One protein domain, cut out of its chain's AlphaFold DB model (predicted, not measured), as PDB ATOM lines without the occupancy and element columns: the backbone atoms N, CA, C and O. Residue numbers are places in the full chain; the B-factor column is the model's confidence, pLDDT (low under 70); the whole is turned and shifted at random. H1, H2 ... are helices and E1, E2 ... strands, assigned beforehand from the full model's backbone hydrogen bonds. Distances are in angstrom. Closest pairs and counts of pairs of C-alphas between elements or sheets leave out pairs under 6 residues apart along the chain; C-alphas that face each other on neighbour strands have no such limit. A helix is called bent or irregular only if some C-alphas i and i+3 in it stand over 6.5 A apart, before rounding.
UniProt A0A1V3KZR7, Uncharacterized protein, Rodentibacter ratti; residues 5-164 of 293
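This is residues 5 to 164 of the 293 residues of an uncharacterized protein of Rodentibacter ratti (UniProt A0A1V3KZR7). Four helices, H2, H3, H6 and H8, touch one another in a ring and make the body; a small antiparallel sheet of short strands lies beside them, with H6 standing up from it and the last helix, H9, grazing it. Two arms make the longest axis: the hairpin of E2 and E3 at one end, and H1 at the other, while H7 meets the body only at one end of H3. The 160 printed residues, of mixed class, hold nine named helices and six named strands, in the order H1 E1 H2 H3 E2 E3 H4 E4 H5 E5 H6 H7 H8 E6 H9. The larger sheet has the order E1 E6 E4 E5, and its strands' lines turn by 91 degrees from edge to edge. The whole is compact, with a radius of gyration of the C-alphas of 16.7 A and spans of 56 by 39 by 32 A.

H1, residues 5 to 14, is not on the larger sheet. E1, residues 17 to 19, is an edge strand of that sheet and antiparallel to E6, residues 135 to 138, with N 137 and O 18 2.8 A apart, within hydrogen-bond range. H2, residues 20 to 30, only grazes the sheet with its residues 20 to 25. H3, residues 36 to 46, touches H2, about perpendicular at 82 degrees, and the closest C-alphas, of Tyr 27 and Leu 39, are 6.5 A apart. E2, residues 55 to 58, and E3, residues 61 to 64, form an antiparallel hairpin, with N 56 and O 63 2.9 A apart. H4, residues 66 to 69, has its closest C-alpha to E2 at Ser 68, 7.8 A from that of Tyr 55. E4, residues 76 to 78, is an inner strand, antiparallel to E6, with N 136 and O 77 2.9 A apart. H5, residues 83 to 86, is close to H1 but not clearly touching, with the closest C-alphas, of Glu 6 and Leu 86, 8.0 A apart. E5, residues 91 to 93, is the other edge strand, antiparallel to E4, with N 76 and O 93 2.9 A apart. H6, residues 96 to 107, is on the sheet at a height of 12.6 A, over E6 and E4, and stands up from it at 47 degrees. H6 touches H3 at a steep tilt of 44 degrees, opposite ways, closest at the C-alphas of Ile 37 and Met 106, 5.5 A. H7, residues 111 to 121, only just touches H3, only at their ends, with 3 pairs of C-alphas within 8 A, the closest those of Ile 37 and Asp 111, 7.2 A. H8, residues 125 to 134, only grazes the sheet; it touches H6 at a shallow tilt of 22 degrees, closest at the C-alphas of Ala 101 and Phe 132, 5.9 A. H8 also touches H2, closest at the C-alphas of Gly 21 and Ser 133, 4.6 A. H9, residues 139 to 146, only grazes the sheet with its residues 139 to 142. Every O i to N i+4 pair is within hydrogen-bond range in H1, H2, H3, H6, H7 and H9; in H8 2 of 6 are, beside 4 of 7 O i to N i+3 pairs, and H4 and H5 are too short for an O i to N i+4 pair.

H1 begins at C-alpha 5 (68.983, -16.375, 53.653) and is 14.3 A long, H2 15.8 A, H3 14.8 A, H6 16.3 A and H7 15.7 A. H6 begins at C-alpha 96 (51.787, -25.758, 28.666), and H9 ends at C-alpha 146 (39.439, -19.520, 37.050). H4, H5 and H8 are irregular: C-alphas 66 and 69 are 7.3 A apart, 83 and 86 7.5 A, and 128 and 131 9.3 A.

The two C-alphas farthest apart, those of Lys 5 and Asp 59, are 55.9 A apart. The printed part has no cut and no long link; residues 147 to 164 hold no named element. Mean pLDDT of the printed part is 71.7, and it is under 70 in residues 5 to 14, 66 to 70, 78 to 93, 109 to 122 and 152 to 164.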
ATOM      1  N   LYS A   5      69.469 -17.308  54.680       61.19
ATOM      2  CA  LYS A   5      68.983 -16.375  53.653       61.19
ATOM      3  C   LYS A   5      68.468 -17.089  52.406       61.19
ATOM      4  O   LYS A   5      67.464 -16.663  51.844       61.19
ATOM      5  N   GLU A   6      69.139 -18.153  51.975       55.50
ATOM      6  CA  GLU A   6      68.685 -18.971  50.846       55.50
ATOM      7  C   GLU A   6      67.400 -19.718  51.205       55.50
ATOM      8  O   GLU A   6      66.472 -19.738  50.406       55.50
ATOM      9  N   ILE A   7      67.287 -20.241  52.427       58.56
ATOM     10  CA  ILE A   7      66.067 -20.898  52.916       58.56
ATOM     11  C   ILE A   7      64.890 -19.911  52.944       58.56
ATOM     12  O   ILE A   7      63.836 -20.199  52.384       58.56
ATOM     13  N   GLN A   8      65.074 -18.721  53.519       60.66
ATOM     14  CA  GLN A   8      64.032 -17.688  53.577       60.66
ATOM     15  C   GLN A   8      63.622 -17.185  52.186       60.66
ATOM     16  O   GLN A   8      62.442 -16.956  51.918       60.66
ATOM     17  N   PHE A   9      64.583 -17.058  51.268       60.09
ATOM     18  CA  PHE A   9      64.297 -16.740  49.872       60.09
ATOM     19  C   PHE A   9      63.424 -17.813  49.209       60.09
ATOM     20  O   PHE A   9      62.498 -17.469  48.475       60.09
ATOM     21  N   LEU A  10      63.681 -19.094  49.480       60.91
ATOM     22  CA  LEU A  10      62.884 -20.203  48.955       60.91
ATOM     23  C   LEU A  10      61.479 -20.238  49.560       60.91
ATOM     24  O   LEU A  10      60.515 -20.359  48.810       60.91
ATOM     25  N   ILE A  11      61.344 -20.056  50.875       64.44
ATOM     26  CA  ILE A  11      60.037 -19.992  51.550       64.44
ATOM     27  C   ILE A  11      59.171 -18.903  50.909       64.44
ATOM     28  O   ILE A  11      58.114 -19.195  50.353       64.44
ATOM     29  N   LYS A  12      59.683 -17.669  50.851       65.62
ATOM     30  CA  LYS A  12      58.983 -16.535  50.233       65.62
ATOM     31  C   LYS A  12      58.661 -16.764  48.753       65.62
ATOM     32  O   LYS A  12      57.655 -16.297  48.227       65.62
ATOM     33  N   ARG A  13      59.529 -17.482  48.040       64.56
ATOM     34  CA  ARG A  13      59.330 -17.813  46.625       64.56
ATOM     35  C   ARG A  13      58.173 -18.795  46.407       64.56
ATOM     36  O   ARG A  13      57.516 -18.719  45.367       64.56
ATOM     37  N   HIS A  14      57.939 -19.703  47.351       69.81
ATOM     38  CA  HIS A  14      56.910 -20.743  47.272       69.81
ATOM     39  C   HIS A  14      55.617 -20.398  48.032       69.81
ATOM     40  O   HIS A  14      54.630 -21.110  47.883       69.81
ATOM     41  N   GLU A  15      55.586 -19.263  48.734       70.62
ATOM     42  CA  GLU A  15      54.486 -18.763  49.577       70.62
ATOM     43  C   GLU A  15      53.110 -18.696  48.893       70.62
ATOM     44  O   GLU A  15      52.100 -18.713  49.568       70.62
ATOM     45  N   ASN A  16      53.023 -18.635  47.560       75.62
ATOM     46  CA  ASN A  16      51.742 -18.587  46.833       75.62
ATOM     47  C   ASN A  16      51.643 -19.649  45.733       75.62
ATOM     48  O   ASN A  16      51.010 -19.442  44.692       75.62
ATOM     49  N   LYS A  17      52.357 -20.763  45.911       81.88
ATOM     50  CA  LYS A  17      52.530 -21.786  44.882       81.88
ATOM     51  C   LYS A  17      51.959 -23.115  45.348       81.88
ATOM     52  O   LYS A  17      52.149 -23.516  46.488       81.88
ATOM     53  N   ILE A  18      51.301 -23.817  44.434       82.88
ATOM     54  CA  ILE A  18      50.835 -25.189  44.637       82.88
ATOM     55  C   ILE A  18      51.396 -26.073  43.529       82.88
ATOM     56  O   ILE A  18      51.483 -25.644  42.378       82.88
ATOM     57  N   THR A  19      51.813 -27.288  43.865       86.19
ATOM     58  CA  THR A  19      52.215 -28.275  42.858       86.19
ATOM     59  C   THR A  19      50.982 -28.868  42.175       86.19
ATOM     60  O   THR A  19      49.903 -28.924  42.768       86.19
ATOM     61  N   LEU A  20      51.115 -29.329  40.931       86.44
ATOM     62  CA  LEU A  20      50.020 -29.975  40.204       86.44
ATOM     63  C   LEU A  20      49.525 -31.228  40.940       86.44
ATOM     64  O   LEU A  20      48.318 -31.456  41.013       86.44
ATOM     65  N   GLY A  21      50.448 -31.986  41.537       84.62
ATOM     66  CA  GLY A  21      50.119 -33.115  42.404       84.62
ATOM     67  C   GLY A  21      49.260 -32.707  43.600       84.62
ATOM     68  O   GLY A  21      48.153 -33.217  43.762       84.62
ATOM     69  N   ASN A  22      49.697 -31.711  44.380       85.19
ATOM     70  CA  ASN A  22      48.934 -31.233  45.540       85.19
ATOM     71  C   ASN A  22      47.577 -30.648  45.138       85.19
ATOM     72  O   ASN A  22      46.595 -30.809  45.858       85.19
ATOM     73  N   LEU A  23      47.492 -29.994  43.978       87.75
ATOM     74  CA  LEU A  23      46.221 -29.497  43.469       87.75
ATOM     75  C   LEU A  23      45.246 -30.651  43.197       87.75
ATOM     76  O   LEU A  23      44.086 -30.563  43.591       87.75
ATOM     77  N   LEU A  24      45.698 -31.751  42.591       88.12
ATOM     78  CA  LEU A  24      44.861 -32.940  42.399       88.12
ATOM     79  C   LEU A  24      44.478 -33.615  43.727       88.12
ATOM     80  O   LEU A  24      43.353 -34.100  43.846       88.12
ATOM     81  N   GLU A  25      45.341 -33.584  44.744       86.25
ATOM     82  CA  GLU A  25      45.000 -34.061  46.096       86.25
ATOM     83  C   GLU A  25      43.886 -33.238  46.758       86.25
ATOM     84  O   GLU A  25      42.986 -33.789  47.401       86.25
ATOM     85  N   LEU A  26      43.869 -31.918  46.554       85.81
ATOM     86  CA  LEU A  26      42.756 -31.083  47.021       85.81
ATOM     87  C   LEU A  26      41.438 -31.475  46.344       85.81
ATOM     88  O   LEU A  26      40.400 -31.576  47.005       85.81
ATOM     89  N   TYR A  27      41.473 -31.761  45.040       86.50
ATOM     90  CA  TYR A  27      40.314 -32.312  44.335       86.50
ATOM     91  C   TYR A  27      39.898 -33.671  44.908       86.50
ATOM     92  O   TYR A  27      38.703 -33.898  45.104       86.50
ATOM     93  N   LYS A  28      40.855 -34.550  45.228       84.75
ATOM     94  CA  LYS A  28      40.583 -35.863  45.829       84.75
ATOM     95  C   LYS A  28      39.920 -35.733  47.197       84.75
ATOM     96  O   LYS A  28      38.973 -36.456  47.480       84.75
ATOM     97  N   THR A  29      40.319 -34.748  48.000       83.69
ATOM     98  CA  THR A  29      39.695 -34.465  49.304       83.69
ATOM     99  C   THR A  29      38.222 -34.066  49.160       83.69
ATOM    100  O   THR A  29      37.374 -34.517  49.931       83.69
ATOM    101  N   LYS A  30      37.887 -33.259  48.146       81.88
ATOM    102  CA  LYS A  30      36.495 -32.870  47.855       81.88
ATOM    103  C   LYS A  30      35.682 -34.008  47.227       81.88
ATOM    104  O   LYS A  30      34.470 -34.082  47.429       81.88
ATOM    105  N   TYR A  31      36.336 -34.887  46.473       83.25
ATOM    106  CA  TYR A  31      35.710 -35.958  45.700       83.25
ATOM    107  C   TYR A  31      36.425 -37.309  45.923       83.25
ATOM    108  O   TYR A  31      37.028 -37.852  44.992       83.25
ATOM    109  N   PRO A  32      36.338 -37.900  47.131       80.94
ATOM    110  CA  PRO A  32      37.180 -39.035  47.536       80.94
ATOM    111  C   PRO A  32      36.972 -40.300  46.697       80.94
ATOM    112  O   PRO A  32      37.906 -41.065  46.475       80.94
ATOM    113  N   ASN A  33      35.762 -40.491  46.166       81.44
ATOM    114  CA  ASN A  33      35.387 -41.670  45.378       81.44
ATOM    115  C   ASN A  33      35.583 -41.480  43.863       81.44
ATOM    116  O   ASN A  33      35.090 -42.279  43.067       81.44
ATOM    117  N   VAL A  34      36.230 -40.392  43.442       83.12
ATOM    118  CA  VAL A  34      36.474 -40.084  42.030       83.12
ATOM    119  C   VAL A  34      37.934 -40.377  41.705       83.12
ATOM    120  O   VAL A  34      38.828 -39.993  42.458       83.12
ATOM    121  N   SER A  35      38.186 -41.075  40.597       84.38
ATOM    122  CA  SER A  35      39.548 -41.435  40.189       84.38
ATOM    123  C   SER A  35      40.370 -40.225  39.750       84.38
ATOM    124  O   SER A  35      39.810 -39.266  39.210       84.38
ATOM    125  N   TYR A  36      41.697 -40.272  39.900       84.94
ATOM    126  CA  TYR A  36      42.577 -39.170  39.486       84.94
ATOM    127  C   TYR A  36      42.450 -38.812  37.998       84.94
ATOM    128  O   TYR A  36      42.543 -37.636  37.666       84.94
ATOM    129  N   ILE A  37      42.126 -39.758  37.105       84.62
ATOM    130  CA  ILE A  37      41.833 -39.447  35.689       84.62
ATOM    131  C   ILE A  37      40.605 -38.539  35.567       84.62
ATOM    132  O   ILE A  37      40.594 -37.572  34.803       84.62
ATOM    133  N   ARG A  38      39.538 -38.844  36.313       85.50
ATOM    134  CA  ARG A  38      38.320 -38.028  36.311       85.50
ATOM    135  C   ARG A  38      38.570 -36.674  36.968       85.50
ATOM    136  O   ARG A  38      38.093 -35.675  36.446       85.50
ATOM    137  N   LEU A  39      39.361 -36.622  38.038       88.69
ATOM    138  CA  LEU A  39      39.770 -35.357  38.657       88.69
ATOM    139  C   LEU A  39      40.631 -34.510  37.717       88.69
ATOM    140  O   LEU A  39      40.412 -33.310  37.621       88.69
ATOM    141  N   ALA A  40      41.541 -35.127  36.963       88.31
ATOM    142  CA  ALA A  40      42.328 -34.453  35.939       88.31
ATOM    143  C   ALA A  40      41.439 -33.883  34.829       88.31
ATOM    144  O   ALA A  40      41.636 -32.738  34.429       88.31
ATOM    145  N   LYS A  41      40.415 -34.630  34.386       87.44
ATOM    146  CA  LYS A  41      39.397 -34.146  33.433       87.44
ATOM    147  C   LYS A  41      38.628 -32.941  33.983       87.44
ATOM    148  O   LYS A  41      38.371 -32.005  33.230       87.44
ATOM    149  N   GLU A  42      38.267 -32.944  35.263       88.19
ATOM    150  CA  GLU A  42      37.592 -31.804  35.898       88.19
ATOM    151  C   GLU A  42      38.528 -30.596  36.056       88.19
ATOM    152  O   GLU A  42      38.186 -29.509  35.600       88.19
ATOM    153  N   LEU A  43      39.747 -30.783  36.572       90.25
ATOM    154  CA  LEU A  43      40.742 -29.712  36.681       90.25
ATOM    155  C   LEU A  43      41.063 -29.094  35.312       90.25
ATOM    156  O   LEU A  43      41.174 -27.878  35.173       90.25
ATOM    157  N   TYR A  44      41.169 -29.922  34.277       88.56
ATOM    158  CA  TYR A  44      41.393 -29.476  32.909       88.56
ATOM    159  C   TYR A  44      40.264 -28.556  32.402       88.56
ATOM    160  O   TYR A  44      40.532 -27.552  31.732       88.56
ATOM    161  N   LYS A  45      39.003 -28.865  32.744       86.81
ATOM    162  CA  LYS A  45      37.840 -28.016  32.434       86.81
ATOM    163  C   LYS A  45      37.849 -26.723  33.246       86.81
ATOM    164  O   LYS A  45      37.615 -25.664  32.664       86.81
ATOM    165  N   ASP A  46      38.150 -26.798  34.540       87.75
ATOM    166  CA  ASP A  46      38.187 -25.638  35.440       87.75
ATOM    167  C   ASP A  46      39.262 -24.633  35.007       87.75
ATOM    168  O   ASP A  46      39.004 -23.432  34.928       87.75
ATOM    169  N   LEU A  47      40.428 -25.127  34.580       86.12
ATOM    170  CA  LEU A  47      41.498 -24.326  33.975       86.12
ATOM    171  C   LEU A  47      41.176 -23.837  32.551       86.12
ATOM    172  O   LEU A  47      41.966 -23.107  31.950       86.12
ATOM    173  N   ARG A  48      40.026 -24.232  31.988       85.62
ATOM    174  CA  ARG A  48      39.569 -23.895  30.628       85.62
ATOM    175  C   ARG A  48      40.624 -24.199  29.560       85.62
ATOM    176  O   ARG A  48      40.766 -23.456  28.583       85.62
ATOM    177  N   ILE A  49      41.368 -25.288  29.746       82.81
ATOM    178  CA  ILE A  49      42.449 -25.684  28.845       82.81
ATOM    179  C   ILE A  49      41.846 -26.130  27.511       82.81
ATOM    180  O   ILE A  49      40.892 -26.903  27.447       82.81
ATOM    181  N   LYS A  50      42.421 -25.632  26.415       78.25
ATOM    182  CA  LYS A  50      42.183 -26.134  25.058       78.25
ATOM    183  C   LYS A  50      43.500 -26.689  24.542       78.25
ATOM    184  O   LYS A  50      44.233 -25.951  23.884       78.25
ATOM    185  N   TYR A  51      43.818 -27.924  24.925       73.00
ATOM    186  CA  TYR A  51      45.083 -28.561  24.573       73.00
ATOM    187  C   TYR A  51      45.178 -28.722  23.071       73.00
ATOM    188  O   TYR A  51      44.272 -29.233  22.412       73.00
ATOM    189  N   GLU A  52      46.311 -28.285  22.560       73.94
ATOM    190  CA  GLU A  52      46.704 -28.507  21.193       73.94
ATOM    191  C   GLU A  52      48.061 -29.197  21.238       73.94
ATOM    192  O   GLU A  52      49.022 -28.579  21.701       73.94
ATOM    193  N   PRO A  53      48.153 -30.475  20.829       71.44
ATOM    194  CA  PRO A  53      49.396 -31.217  20.946       71.44
ATOM    195  C   PRO A  53      50.486 -30.547  20.117       71.44
ATOM    196  O   PRO A  53      50.208 -29.964  19.065       71.44
ATOM    197  N   ASP A  54      51.730 -30.677  20.576       70.88
ATOM    198  CA  ASP A  54      52.914 -30.137  19.897       70.88
ATOM    199  C   ASP A  54      53.078 -30.686  18.483       70.88
ATOM    200  O   ASP A  54      53.630 -30.015  17.611       70.88
ATOM    201  N   TYR A  55      52.541 -31.881  18.248       74.56
ATOM    202  CA  TYR A  55      52.542 -32.544  16.960       74.56
ATOM    203  C   TYR A  55      51.135 -33.026  16.616       74.56
ATOM    204  O   TYR A  55      50.434 -33.604  17.446       74.56
ATOM    205  N   LYS A  56      50.726 -32.811  15.367       80.06
ATOM    206  CA  LYS A  56      49.509 -33.383  14.783       80.06
ATOM    207  C   LYS A  56      49.928 -34.443  13.770       80.06
ATOM    208  O   LYS A  56      50.878 -34.244  13.015       80.06
ATOM    209  N   LYS A  57      49.231 -35.579  13.753       77.56
ATOM    210  CA  LYS A  57      49.446 -36.611  12.736       77.56
ATOM    211  C   LYS A  57      48.578 -36.286  11.522       77.56
ATOM    212  O   LYS A  57      47.356 -36.351  11.618       77.56
ATOM    213  N   ILE A  58      49.207 -35.921  10.410       80.06
ATOM    214  CA  ILE A  58      48.550 -35.598   9.138       80.06
ATOM    215  C   ILE A  58      49.049 -36.620   8.119       80.06
ATOM    216  O   ILE A  58      50.254 -36.750   7.920       80.06
ATOM    217  N   ASP A  59      48.137 -37.419   7.561       83.75
ATOM    218  CA  ASP A  59      48.444 -38.475   6.582       83.75
ATOM    219  C   ASP A  59      49.573 -39.432   7.010       83.75
ATOM    220  O   ASP A  59      50.407 -39.865   6.221       83.75
ATOM    221  N   GLY A  60      49.617 -39.773   8.301       80.69
ATOM    222  CA  GLY A  60      50.629 -40.677   8.852       80.69
ATOM    223  C   GLY A  60      51.921 -40.001   9.318       80.69
ATOM    224  O   GLY A  60      52.689 -40.641  10.034       80.69
ATOM    225  N   VAL A  61      52.129 -38.722   9.000       76.31
ATOM    226  CA  VAL A  61      53.328 -37.953   9.353       76.31
ATOM    227  C   VAL A  61      53.055 -37.069  10.567       76.31
ATOM    228  O   VAL A  61      52.050 -36.363  10.623       76.31
ATOM    229  N   PHE A  62      53.956 -37.089  11.551       78.12
ATOM    230  CA  PHE A  62      53.919 -36.142  12.664       78.12
ATOM    231  C   PHE A  62      54.447 -34.789  12.193       78.12
ATOM    232  O   PHE A  62      55.626 -34.649  11.873       78.12
ATOM    233  N   MET A  63      53.570 -33.795  12.146       77.50
ATOM    234  CA  MET A  63      53.917 -32.419  11.813       77.50
ATOM    235  C   MET A  63      53.829 -31.562  13.067       77.50
ATOM    236  O   MET A  63      52.891 -31.712  13.851       77.50
ATOM    237  N   GLN A  64      54.799 -30.663  13.253       78.06
ATOM    238  CA  GLN A  64      54.746 -29.692  14.340       78.06
ATOM    239  C   GLN A  64      53.480 -28.851  14.194       78.06
ATOM    240  O   GLN A  64      53.175 -28.332  13.121       78.06
ATOM    241  N   ASN A  65      52.729 -28.740  15.280       75.81
ATOM    242  CA  ASN A  65      51.527 -27.945  15.312       75.81
ATOM    243  C   ASN A  65      51.911 -26.462  15.472       75.81
ATOM    244  O   ASN A  65      52.459 -26.101  16.519       75.81
ATOM    245  N   PRO A  66      51.631 -25.594  14.484       67.31
ATOM    246  CA  PRO A  66      51.973 -24.172  14.568       67.31
ATOM    247  C   PRO A  66      51.240 -23.461  15.718       67.31
ATOM    248  O   PRO A  66      51.745 -22.479  16.255       67.31
ATOM    249  N   ASP A  67      50.106 -24.009  16.159       66.75
ATOM    250  CA  ASP A  67      49.285 -23.481  17.251       66.75
ATOM    251  C   ASP A  67      49.718 -23.993  18.645       66.75
ATOM    252  O   ASP A  67      49.097 -23.676  19.661       66.75
ATOM    253  N   SER A  68      50.794 -24.787  18.731       67.38
ATOM    254  CA  SER A  68      51.266 -25.414  19.984       67.38
ATOM    255  C   SER A  68      51.848 -24.441  21.016       67.38
ATOM    256  O   SER A  68      52.005 -24.791  22.188       67.38
ATOM    257  N   HIS A  69      52.146 -23.201  20.621       65.06
ATOM    258  CA  HIS A  69      52.665 -22.148  21.505       65.06
ATOM    259  C   HIS A  69      51.562 -21.356  22.216       65.06
ATOM    260  O   HIS A  69      51.731 -20.182  22.550       65.06
ATOM    261  N   LYS A  70      50.415 -21.994  22.434       68.94
ATOM    262  CA  LYS A  70      49.242 -21.371  23.031       68.94
ATOM    263  C   LYS A  70      49.523 -20.893  24.452       68.94
ATOM    264  O   LYS A  70      50.091 -21.613  25.271       68.94
ATOM    265  N   ASP A  71      49.076 -19.677  24.737       73.44
ATOM    266  CA  ASP A  71      48.975 -19.164  26.096       73.44
ATOM    267  C   ASP A  71      47.705 -19.739  26.740       73.44
ATOM    268  O   ASP A  71      46.587 -19.431  26.317       73.44
ATOM    269  N   TYR A  72      47.869 -20.608  27.740       73.25
ATOM    270  CA  TYR A  72      46.757 -21.183  28.502       73.25
ATOM    271  C   TYR A  72      46.243 -20.234  29.587       73.25
ATOM    272  O   TYR A  72      45.223 -20.504  30.222       73.25
ATOM    273  N   GLY A  73      46.886 -19.078  29.752       70.06
ATOM    274  CA  GLY A  73      46.400 -17.967  30.542       70.06
ATOM    275  C   GLY A  73      46.878 -17.955  31.992       70.06
ATOM    276  O   GLY A  73      46.468 -17.064  32.736       70.06
ATOM    277  N   PHE A  74      47.727 -18.889  32.395       72.50
ATOM    278  CA  PHE A  74      48.374 -18.900  33.700       72.50
ATOM    279  C   PHE A  74      49.823 -19.325  33.533       72.50
ATOM    280  O   PHE A  74      50.170 -20.030  32.591       72.50
ATOM    281  N   ASN A  75      50.677 -18.883  34.449       75.50
ATOM    282  CA  ASN A  75      52.072 -19.288  34.421       75.50
ATOM    283  C   ASN A  75      52.219 -20.615  35.157       75.50
ATOM    284  O   ASN A  75      51.766 -20.742  36.297       75.50
ATOM    285  N   SER A  76      52.911 -21.562  34.534       75.06
ATOM    286  CA  SER A  76      53.422 -22.744  35.212       75.06
ATOM    287  C   SER A  76      54.938 -22.793  35.089       75.06
ATOM    288  O   SER A  76      55.529 -22.190  34.187       75.06
ATOM    289  N   TYR A  77      55.594 -23.431  36.047       73.19
ATOM    290  CA  TYR A  77      57.027 -23.668  35.958       73.19
ATOM    291  C   TYR A  77      57.380 -25.023  36.548       73.19
ATOM    292  O   TYR A  77      56.767 -25.481  37.511       73.19
ATOM    293  N   PHE A  78      58.401 -25.635  35.970       69.00
ATOM    294  CA  PHE A  78      59.001 -26.875  36.436       69.00
ATOM    295  C   PHE A  78      60.420 -26.597  36.925       69.00
ATOM    296  O   PHE A  78      61.093 -25.696  36.412       69.00
ATOM    297  N   ILE A  79      60.865 -27.354  37.924       62.31
ATOM    298  CA  ILE A  79      62.225 -27.272  38.456       62.31
ATOM    299  C   ILE A  79      62.981 -28.511  37.964       62.31
ATOM    300  O   ILE A  79      62.733 -29.603  38.470       62.31
ATOM    301  N   PRO A  80      63.897 -28.381  36.987       55.16
ATOM    302  CA  PRO A  80      64.724 -29.502  36.566       55.16
ATOM    303  C   PRO A  80      65.590 -29.977  37.734       55.16
ATOM    304  O   PRO A  80      66.185 -29.165  38.445       55.16
ATOM    305  N   SER A  81      65.707 -31.289  37.917       51.09
ATOM    306  CA  SER A  81      66.613 -31.872  38.907       51.09
ATOM    307  C   SER A  81      68.067 -31.476  38.597       51.09
ATOM    308  O   SER A  81      68.630 -31.934  37.602       51.09
ATOM    309  N   GLY A  82      68.684 -30.622  39.424       50.59
ATOM    310  CA  GLY A  82      70.063 -30.155  39.225       50.59
ATOM    311  C   GLY A  82      70.525 -29.076  40.216       50.59
ATOM    312  O   GLY A  82      69.721 -28.438  40.891       50.59
ATOM    313  N   LYS A  83      71.849 -28.866  40.308       42.28
ATOM    314  CA  LYS A  83      72.502 -27.925  41.248       42.28
ATOM    315  C   LYS A  83      72.272 -26.432  40.937       42.28
ATOM    316  O   LYS A  83      72.640 -25.599  41.758       42.28
ATOM    317  N   ASP A  84      71.620 -26.098  39.822       45.81
ATOM    318  CA  ASP A  84      71.348 -24.714  39.390       45.81
ATOM    319  C   ASP A  84      70.082 -24.097  40.020       45.81
ATOM    320  O   ASP A  84      69.665 -22.992  39.671       45.81
ATOM    321  N   PHE A  85      69.496 -24.784  41.005       49.72
ATOM    322  CA  PHE A  85      68.335 -24.365  41.798       49.72
ATOM    323  C   PHE A  85      68.435 -22.939  42.377       49.72
ATOM    324  O   PHE A  85      67.420 -22.278  42.599       49.72
ATOM    325  N   LEU A  86      69.656 -22.446  42.605       46.47
ATOM    326  CA  LEU A  86      69.913 -21.176  43.285       46.47
ATOM    327  C   LEU A  86      69.986 -19.967  42.343       46.47
ATOM    328  O   LEU A  86      69.913 -18.831  42.811       46.47
ATOM    329  N   THR A  87      70.091 -20.171  41.025       43.72
ATOM    330  CA  THR A  87      70.351 -19.072  40.088       43.72
ATOM    331  C   THR A  87      69.529 -19.193  38.804       43.72
ATOM    332  O   THR A  87      69.928 -19.788  37.810       43.72
ATOM    333  N   THR A  88      68.399 -18.487  38.782       44.97
ATOM    334  CA  THR A  88      67.825 -17.826  37.587       44.97
ATOM    335  C   THR A  88      67.193 -18.642  36.443       44.97
ATOM    336  O   THR A  88      66.546 -18.024  35.600       44.97
ATOM    337  N   GLY A  89      67.245 -19.974  36.405       41.66
ATOM    338  CA  GLY A  89      66.643 -20.753  35.308       41.66
ATOM    339  C   GLY A  89      65.265 -21.341  35.625       41.66
ATOM    340  O   GLY A  89      65.187 -22.482  36.058       41.66
ATOM    341  N   PHE A  90      64.170 -20.613  35.379       52.94
ATOM    342  CA  PHE A  90      62.835 -21.229  35.313       52.94
ATOM    343  C   PHE A  90      62.361 -21.194  33.873       52.94
ATOM    344  O   PHE A  90      62.277 -20.119  33.276       52.94
ATOM    345  N   TYR A  91      61.977 -22.350  33.343       55.28
ATOM    346  CA  TYR A  91      61.107 -22.386  32.180       55.28
ATOM    347  C   TYR A  91      59.711 -22.016  32.669       55.28
ATOM    348  O   TYR A  91      58.925 -22.877  33.056       55.28
ATOM    349  N   LYS A  92      59.433 -20.708  32.735       62.09
ATOM    350  CA  LYS A  92      58.046 -20.257  32.745       62.09
ATOM    351  C   LYS A  92      57.461 -20.689  31.419       62.09
ATOM    352  O   LYS A  92      57.953 -20.283  30.366       62.09
ATOM    353  N   ASP A  93      56.423 -21.491  31.487       69.50
ATOM    354  CA  ASP A  93      55.543 -21.659  30.360       69.50
ATOM    355  C   ASP A  93      54.174 -21.099  30.701       69.50
ATOM    356  O   ASP A  93      53.788 -20.939  31.863       69.50
ATOM    357  N   ASN A  94      53.433 -20.774  29.659       73.44
ATOM    358  CA  ASN A  94      52.103 -20.217  29.791       73.44
ATOM    359  C   ASN A  94      51.069 -21.327  30.050       73.44
ATOM    360  O   ASN A  94      50.062 -21.383  29.357       73.44
ATOM    361  N   GLY A  95      51.342 -22.253  30.979       75.94
ATOM    362  CA  GLY A  95      50.462 -23.360  31.377       75.94
ATOM    363  C   GLY A  95      50.575 -24.612  30.500       75.94
ATOM    364  O   GLY A  95      49.750 -25.523  30.599       75.94
ATOM    365  N   LYS A  96      51.597 -24.678  29.643       80.31
ATOM    366  CA  LYS A  96      51.787 -25.758  28.666       80.31
ATOM    367  C   LYS A  96      52.157 -27.086  29.333       80.31
ATOM    368  O   LYS A  96      51.622 -28.123  28.952       80.31
ATOM    369  N   LEU A  97      53.038 -27.071  30.327       80.81
ATOM    370  CA  LEU A  97      53.466 -28.240  31.089       80.81
ATOM    371  C   LEU A  97      52.282 -28.846  31.835       80.81
ATOM    372  O   LEU A  97      52.098 -30.056  31.787       80.81
ATOM    373  N   VAL A  98      51.429 -28.010  32.432       85.75
ATOM    374  CA  VAL A  98      50.187 -28.460  33.081       85.75
ATOM    375  C   VAL A  98      49.252 -29.118  32.071       85.75
ATOM    376  O   VAL A  98      48.754 -30.213  32.322       85.75
ATOM    377  N   ALA A  99      49.043 -28.496  30.908       84.25
ATOM    378  CA  ALA A  99      48.198 -29.070  29.864       84.25
ATOM    379  C   ALA A  99      48.740 -30.422  29.360       84.25
ATOM    380  O   ALA A  99      47.966 -31.364  29.197       84.25
ATOM    381  N   THR A 100      50.057 -30.537  29.174       83.38
ATOM    382  CA  THR A 100      50.732 -31.785  28.785       83.38
ATOM    383  C   THR A 100      50.596 -32.863  29.858       83.38
ATOM    384  O   THR A 100      50.217 -33.986  29.538       83.38
ATOM    385  N   ALA A 101      50.842 -32.523  31.124       85.50
ATOM    386  CA  ALA A 101      50.750 -33.445  32.251       85.50
ATOM    387  C   ALA A 101      49.332 -34.002  32.428       85.50
ATOM    388  O   ALA A 101      49.137 -35.212  32.540       85.50
ATOM    389  N   LEU A 102      48.322 -33.127  32.385       87.06
ATOM    390  CA  LEU A 102      46.925 -33.549  32.453       87.06
ATOM    391  C   LEU A 102      46.540 -34.385  31.230       87.06
ATOM    392  O   LEU A 102      45.836 -35.379  31.371       87.06
ATOM    393  N   ASN A 103      47.010 -34.022  30.032       83.94
ATOM    394  CA  ASN A 103      46.724 -34.796  28.827       83.94
ATOM    395  C   ASN A 103      47.319 -36.210  28.884       83.94
ATOM    396  O   ASN A 103      46.624 -37.154  28.508       83.94
ATOM    397  N   PHE A 104      48.551 -36.345  29.387       82.38
ATOM    398  CA  PHE A 104      49.204 -37.631  29.638       82.38
ATOM    399  C   PHE A 104      48.356 -38.493  30.580       82.38
ATOM    400  O   PHE A 104      47.950 -39.593  30.212       82.38
ATOM    401  N   LEU A 105      47.976 -37.947  31.739       81.56
ATOM    402  CA  LEU A 105      47.146 -38.648  32.721       81.56
ATOM    403  C   LEU A 105      45.783 -39.088  32.151       81.56
ATOM    404  O   LEU A 105      45.262 -40.125  32.538       81.56
ATOM    405  N   MET A 106      45.198 -38.312  31.232       84.12
ATOM    406  CA  MET A 106      43.877 -38.593  30.656       84.12
ATOM    407  C   MET A 106      43.860 -39.603  29.500       84.12
ATOM    408  O   MET A 106      42.796 -40.173  29.253       84.12
ATOM    409  N   HIS A 107      44.960 -39.754  28.753       77.81
ATOM    410  CA  HIS A 107      44.962 -40.486  27.475       77.81
ATOM    411  C   HIS A 107      46.045 -41.559  27.357       77.81
ATOM    412  O   HIS A 107      45.864 -42.495  26.584       77.81
ATOM    413  N   GLU A 108      47.151 -41.434  28.090       71.06
ATOM    414  CA  GLU A 108      48.258 -42.401  28.044       71.06
ATOM    415  C   GLU A 108      48.145 -43.454  29.154       71.06
ATOM    416  O   GLU A 108      48.769 -44.508  29.069       71.06
ATOM    417  N   ILE A 109      47.326 -43.197  30.182       67.50
ATOM    418  CA  ILE A 109      47.053 -44.160  31.251       67.50
ATOM    419  C   ILE A 109      45.639 -44.714  31.089       67.50
ATOM    420  O   ILE A 109      44.660 -43.969  31.057       67.50
ATOM    421  N   ASP A 110      45.533 -46.037  30.983       69.81
ATOM    422  CA  ASP A 110      44.254 -46.718  30.814       69.81
ATOM    423  C   ASP A 110      43.375 -46.627  32.081       69.81
ATOM    424  O   ASP A 110      43.828 -46.885  33.202       69.81
ATOM    425  N   ASP A 111      42.088 -46.303  31.888       66.56
ATOM    426  CA  ASP A 111      41.093 -46.120  32.958       66.56
ATOM    427  C   ASP A 111      40.982 -47.369  33.859       66.56
ATOM    428  O   ASP A 111      40.776 -47.244  35.071       66.56
ATOM    429  N   SER A 112      41.139 -48.577  33.296       67.19
ATOM    430  CA  SER A 112      41.051 -49.829  34.063       67.19
ATOM    431  C   SER A 112      42.299 -50.094  34.911       67.19
ATOM    432  O   SER A 112      42.194 -50.635  36.014       67.19
ATOM    433  N   THR A 113      43.461 -49.622  34.451       65.00
ATOM    434  CA  THR A 113      44.737 -49.707  35.174       65.00
ATOM    435  C   THR A 113      44.735 -48.791  36.400       65.00
ATOM    436  O   THR A 113      45.096 -49.229  37.490       65.00
ATOM    437  N   ILE A 114      44.238 -47.552  36.278       64.50
ATOM    438  CA  ILE A 114      44.148 -46.628  37.423       64.50
ATOM    439  C   ILE A 114      43.123 -47.100  38.456       64.50
ATOM    440  O   ILE A 114      43.422 -47.076  39.646       64.50
ATOM    441  N   ALA A 115      41.956 -47.598  38.037       63.31
ATOM    442  CA  ALA A 115      40.957 -48.103  38.982       63.31
ATOM    443  C   ALA A 115      41.477 -49.294  39.815       63.31
ATOM    444  O   ALA A 115      41.180 -49.394  41.008       63.31
ATOM    445  N   ALA A 116      42.281 -50.177  39.209       63.50
ATOM    446  CA  ALA A 116      42.907 -51.298  39.906       63.50
ATOM    447  C   ALA A 116      44.015 -50.845  40.875       63.50
ATOM    448  O   ALA A 116      44.113 -51.378  41.981       63.50
ATOM    449  N   ILE A 117      44.822 -49.850  40.490       64.00
ATOM    450  CA  ILE A 117      45.931 -49.324  41.303       64.00
ATOM    451  C   ILE A 117      45.408 -48.483  42.479       64.00
ATOM    452  O   ILE A 117      45.820 -48.713  43.617       64.00
ATOM    453  N   GLU A 118      44.445 -47.582  42.250       67.62
ATOM    454  CA  GLU A 118      43.850 -46.739  43.301       67.62
ATOM    455  C   GLU A 118      43.220 -47.575  44.420       67.62
ATOM    456  O   GLU A 118      43.397 -47.266  45.597       67.62
ATOM    457  N   HIS A 119      42.508 -48.651  44.069       61.03
ATOM    458  CA  HIS A 119      41.831 -49.501  45.047       61.03
ATOM    459  C   HIS A 119      42.798 -50.419  45.819       61.03
ATOM    460  O   HIS A 119      42.478 -50.860  46.923       61.03
ATOM    461  N   SER A 120      43.968 -50.731  45.254       56.50
ATOM    462  CA  SER A 120      44.847 -51.787  45.780       56.50
ATOM    463  C   SER A 120      46.079 -51.269  46.525       56.50
ATOM    464  O   SER A 120      46.638 -52.013  47.328       56.50
ATOM    465  N   LEU A 121      46.528 -50.036  46.261       56.81
ATOM    466  CA  LEU A 121      47.871 -49.585  46.662       56.81
ATOM    467  C   LEU A 121      47.930 -48.242  47.405       56.81
ATOM    468  O   LEU A 121      49.026 -47.793  47.724       56.81
ATOM    469  N   ASN A 122      46.791 -47.621  47.739       65.75
ATOM    470  CA  ASN A 122      46.756 -46.319  48.429       65.75
ATOM    471  C   ASN A 122      47.640 -45.253  47.736       65.75
ATOM    472  O   ASN A 122      48.356 -44.496  48.389       65.75
ATOM    473  N   CYS A 123      47.626 -45.247  46.400       70.00
ATOM    474  CA  CYS A 123      48.413 -44.329  45.581       70.00
ATOM    475  C   CYS A 123      47.841 -42.907  45.610       70.00
ATOM    476  O   CYS A 123      46.625 -42.721  45.678       70.00
ATOM    477  N   ASN A 124      48.724 -41.918  45.485       77.88
ATOM    478  CA  ASN A 124      48.390 -40.498  45.388       77.88
ATOM    479  C   ASN A 124      48.677 -39.948  43.974       77.88
ATOM    480  O   ASN A 124      49.231 -40.632  43.115       77.88
ATOM    481  N   ALA A 125      48.308 -38.695  43.712       75.75
ATOM    482  CA  ALA A 125      48.468 -38.023  42.426       75.75
ATOM    483  C   ALA A 125      49.922 -37.994  41.925       75.75
ATOM    484  O   ALA A 125      50.148 -38.049  40.714       75.75
ATOM    485  N   ASN A 126      50.905 -37.919  42.827       78.19
ATOM    486  CA  ASN A 126      52.320 -37.862  42.455       78.19
ATOM    487  C   ASN A 126      52.790 -39.183  41.837       78.19
ATOM    488  O   ASN A 126      53.587 -39.157  40.902       78.19
ATOM    489  N   ASP A 127      52.239 -40.315  42.287       77.62
ATOM    490  CA  ASP A 127      52.569 -41.640  41.748       77.62
ATOM    491  C   ASP A 127      52.167 -41.765  40.267       77.62
ATOM    492  O   ASP A 127      52.843 -42.436  39.489       77.62
ATOM    493  N   TYR A 128      51.098 -41.075  39.855       74.06
ATOM    494  CA  TYR A 128      50.616 -41.073  38.469       74.06
ATOM    495  C   TYR A 128      51.284 -40.011  37.592       74.06
ATOM    496  O   TYR A 128      51.480 -40.225  36.397       74.06
ATOM    497  N   LEU A 129      51.599 -38.847  38.163       73.44
ATOM    498  CA  LEU A 129      52.194 -37.735  37.423       73.44
ATOM    499  C   LEU A 129      53.711 -37.884  37.236       73.44
ATOM    500  O   LEU A 129      54.267 -37.283  36.310       73.44
ATOM    501  N   GLY A 130      54.394 -38.654  38.088       77.31
ATOM    502  CA  GLY A 130      55.850 -38.782  38.060       77.31
ATOM    503  C   GLY A 130      56.517 -37.407  38.128       77.31
ATOM    504  O   GLY A 130      56.138 -36.571  38.938       77.31
ATOM    505  N   ALA A 131      57.449 -37.118  37.216       71.69
ATOM    506  CA  ALA A 131      58.122 -35.815  37.161       71.69
ATOM    507  C   ALA A 131      57.165 -34.620  36.956       71.69
ATOM    508  O   ALA A 131      57.521 -33.489  37.273       71.69
ATOM    509  N   PHE A 132      55.949 -34.832  36.444       78.44
ATOM    510  CA  PHE A 132      54.970 -33.755  36.297       78.44
ATOM    511  C   PHE A 132      54.294 -33.347  37.614       78.44
ATOM    512  O   PHE A 132      53.599 -32.328  37.634       78.44
ATOM    513  N   SER A 133      54.493 -34.091  38.711       77.69
ATOM    514  CA  SER A 133      53.984 -33.700  40.031       77.69
ATOM    515  C   SER A 133      54.495 -32.323  40.438       77.69
ATOM    516  O   SER A 133      53.734 -31.525  40.978       77.69
ATOM    517  N   ASP A 134      55.747 -32.021  40.089       77.38
ATOM    518  CA  ASP A 134      56.498 -30.849  40.542       77.38
ATOM    519  C   ASP A 134      56.328 -29.634  39.619       77.38
ATOM    520  O   ASP A 134      57.144 -28.706  39.612       77.38
ATOM    521  N   ILE A 135      55.263 -29.614  38.815       82.31
ATOM    522  CA  ILE A 135      54.851 -28.399  38.116       82.31
ATOM    523  C   ILE A 135      54.155 -27.485  39.120       82.31
ATOM    524  O   ILE A 135      53.132 -27.846  39.696       82.31
ATOM    525  N   PHE A 136      54.678 -26.280  39.301       83.69
ATOM    526  CA  PHE A 136      54.126 -25.297  40.224       83.69
ATOM    527  C   PHE A 136      53.193 -24.322  39.507       83.69
ATOM    528  O   PHE A 136      53.521 -23.779  38.447       83.69
ATOM    529  N   LEU A 137      52.055 -24.047  40.143       84.31
ATOM    530  CA  LEU A 137      51.047 -23.082  39.723       84.31
ATOM    531  C   LEU A 137      50.909 -21.970  40.766       84.31
ATOM    532  O   LEU A 137      51.100 -22.190  41.960       84.31
ATOM    533  N   ASP A 138      50.578 -20.765  40.310       82.88
ATOM    534  CA  ASP A 138      50.289 -19.624  41.180       82.88
ATOM    535  C   ASP A 138      48.835 -19.657  41.667       82.88
ATOM    536  O   ASP A 138      47.912 -19.509  40.866       82.88
ATOM    537  N   VAL A 139      48.636 -19.840  42.972       80.94
ATOM    538  CA  VAL A 139      47.308 -19.993  43.585       80.94
ATOM    539  C   VAL A 139      46.441 -18.750  43.369       80.94
ATOM    540  O   VAL A 139      45.250 -18.878  43.087       80.94
ATOM    541  N   ASN A 140      47.034 -17.555  43.419       79.25
ATOM    542  CA  ASN A 140      46.301 -16.304  43.222       79.25
ATOM    543  C   ASN A 140      45.830 -16.188  41.770       79.25
ATOM    544  O   ASN A 140      44.660 -15.910  41.529       79.25
ATOM    545  N   GLN A 141      46.686 -16.520  40.796       78.94
ATOM    546  CA  GLN A 141      46.264 -16.562  39.387       78.94
ATOM    547  C   GLN A 141      45.142 -17.579  39.153       78.94
ATOM    548  O   GLN A 141      44.222 -17.304  38.383       78.94
ATOM    549  N   LEU A 142      45.209 -18.747  39.801       83.44
ATOM    550  CA  LEU A 142      44.166 -19.766  39.693       83.44
ATOM    551  C   LEU A 142      42.825 -19.274  40.253       83.44
ATOM    552  O   LEU A 142      41.795 -19.419  39.592       83.44
ATOM    553  N   ASN A 143      42.843 -18.655  41.433       80.62
ATOM    554  CA  ASN A 143      41.653 -18.105  42.074       80.62
ATOM    555  C   ASN A 143      41.057 -16.943  41.282       80.62
ATOM    556  O   ASN A 143      39.892 -17.006  40.893       80.62
ATOM    557  N   ASP A 144      41.863 -15.929  40.977       79.31
ATOM    558  CA  ASP A 144      41.400 -14.695  40.340       79.31
ATOM    559  C   ASP A 144      40.828 -14.949  38.942       79.31
ATOM    560  O   ASP A 144      39.853 -14.317  38.526       79.31
ATOM    561  N   LYS A 145      41.436 -15.875  38.191       77.94
ATOM    562  CA  LYS A 145      41.102 -16.092  36.779       77.94
ATOM    563  C   LYS A 145      40.098 -17.212  36.548       77.94
ATOM    564  O   LYS A 145      39.255 -17.097  35.654       77.94
ATOM    565  N   TYR A 146      40.210 -18.302  37.300       79.44
ATOM    566  CA  TYR A 146      39.439 -19.520  37.050       79.44
ATOM    567  C   TYR A 146      38.427 -19.822  38.153       79.44
ATOM    568  O   TYR A 146      37.541 -20.641  37.923       79.44
ATOM    569  N   ASN A 147      38.492 -19.123  39.294       78.50
ATOM    570  CA  ASN A 147      37.595 -19.322  40.433       78.50
ATOM    571  C   ASN A 147      37.518 -20.805  40.841       78.50
ATOM    572  O   ASN A 147      36.436 -21.388  40.969       78.50
ATOM    573  N   ILE A 148      38.688 -21.443  40.964       79.12
ATOM    574  CA  ILE A 148      38.789 -22.872  41.253       79.12
ATOM    575  C   ILE A 148      38.260 -23.132  42.664       79.12
ATOM    576  O   ILE A 148      38.927 -22.894  43.664       79.12
ATOM    577  N   SER A 149      37.048 -23.677  42.744       72.19
ATOM    578  CA  SER A 149      36.312 -23.809  44.007       72.19
ATOM    579  C   SER A 149      36.996 -24.664  45.081       72.19
ATOM    580  O   SER A 149      36.648 -24.533  46.251       72.19
ATOM    581  N   VAL A 150      37.925 -25.555  44.711       73.69
ATOM    582  CA  VAL A 150      38.694 -26.374  45.671       73.69
ATOM    583  C   VAL A 150      39.784 -25.585  46.398       73.69
ATOM    584  O   VAL A 150      40.296 -26.059  47.403       73.69
ATOM    585  N   LEU A 151      40.133 -24.396  45.905       76.88
ATOM    586  CA  LEU A 151      41.093 -23.501  46.548       76.88
ATOM    587  C   LEU A 151      40.429 -22.630  47.631       76.88
ATOM    588  O   LEU A 151      41.125 -21.982  48.411       76.88
ATOM    589  N   ASN A 152      39.093 -22.628  47.728       64.94
ATOM    590  CA  ASN A 152      38.373 -21.930  48.792       64.94
ATOM    591  C   ASN A 152      38.624 -22.629  50.137       64.94
ATOM    592  O   ASN A 152      38.158 -23.746  50.352       64.94
ATOM    593  N   GLY A 153      39.344 -21.961  51.042       54.62
ATOM    594  CA  GLY A 153      39.801 -22.542  52.310       54.62
ATOM    595  C   GLY A 153      41.193 -23.180  52.240       54.62
ATOM    596  O   GLY A 153      41.660 -23.704  53.248       54.62
ATOM    597  N   TYR A 154      41.873 -23.112  51.087       58.53
ATOM    598  CA  TYR A 154      43.307 -23.365  51.004       58.53
ATOM    599  C   TYR A 154      44.043 -22.150  51.576       58.53
ATOM    600  O   TYR A 154      44.430 -21.232  50.853       58.53
ATOM    601  N   GLU A 155      44.188 -22.111  52.898       51.94
ATOM    602  CA  GLU A 155      45.236 -21.298  53.505       51.94
ATOM    603  C   GLU A 155      46.558 -21.900  53.035       51.94
ATOM    604  O   GLU A 155      46.804 -23.090  53.255       51.94
ATOM    605  N   ILE A 156      47.399 -21.118  52.346       48.91
ATOM    606  CA  ILE A 156      48.793 -21.529  52.208       48.91
ATOM    607  C   ILE A 156      49.330 -21.540  53.631       48.91
ATOM    608  O   ILE A 156      49.607 -20.496  54.215       48.91
ATOM    609  N   GLN A 157      49.373 -22.729  54.224       41.91
ATOM    610  CA  GLN A 157      49.989 -22.918  55.515       41.91
ATOM    611  C   GLN A 157      51.452 -22.500  55.336       41.91
ATOM    612  O   GLN A 157      52.207 -23.168  54.630       41.91
ATOM    613  N   GLU A 158      51.863 -21.413  55.999       40.50
ATOM    614  CA  GLU A 158      53.283 -21.135  56.271       40.50
ATOM    615  C   GLU A 158      53.948 -22.303  57.036       40.50
ATOM    616  O   GLU A 158      55.166 -22.369  57.163       40.50
ATOM    617  N   GLU A 159      53.161 -23.295  57.453       36.62
ATOM    618  CA  GLU A 159      53.588 -24.570  58.000       36.62
ATOM    619  C   GLU A 159      53.113 -25.729  57.113       36.62
ATOM    620  O   GLU A 159      52.125 -26.393  57.395       36.62
ATOM    621  N   ASN A 160      53.838 -25.992  56.027       37.56
ATOM    622  CA  ASN A 160      54.047 -27.362  55.561       37.56
ATOM    623  C   ASN A 160      55.446 -27.488  54.939       37.56
ATOM    624  O   ASN A 160      55.634 -27.777  53.757       37.56
ATOM    625  N   GLN A 161      56.464 -27.389  55.802       39.59
ATOM    626  CA  GLN A 161      57.365 -28.542  55.876       39.59
ATOM    627  C   GLN A 161      56.459 -29.759  55.997       39.59
ATOM    628  O   GLN A 161      55.661 -29.758  56.920       39.59
ATOM    629  N   ILE A 162      56.526 -30.701  55.059       35.12
ATOM    630  CA  ILE A 162      55.946 -32.050  55.111       35.12
ATOM    631  C   ILE A 162      55.525 -32.431  56.546       35.12
ATOM    632  O   ILE A 162      56.284 -33.056  57.277       35.12
ATOM    633  N   PHE A 163      54.323 -32.033  56.963       34.31
ATOM    634  CA  PHE A 163      53.685 -32.533  58.165       34.31
ATOM    635  C   PHE A 163      52.567 -33.400  57.627       34.31
ATOM    636  O   PHE A 163      51.383 -33.069  57.618       34.31
ATOM    637  N   ILE A 164      52.995 -34.554  57.111       38.69
ATOM    638  CA  ILE A 164      52.169 -35.748  57.170       38.69
ATOM    639  C   ILE A 164      51.691 -35.760  58.618       38.69
ATOM    640  O   ILE A 164      52.513 -35.968  59.508       38.69
TER     641      ILE A 164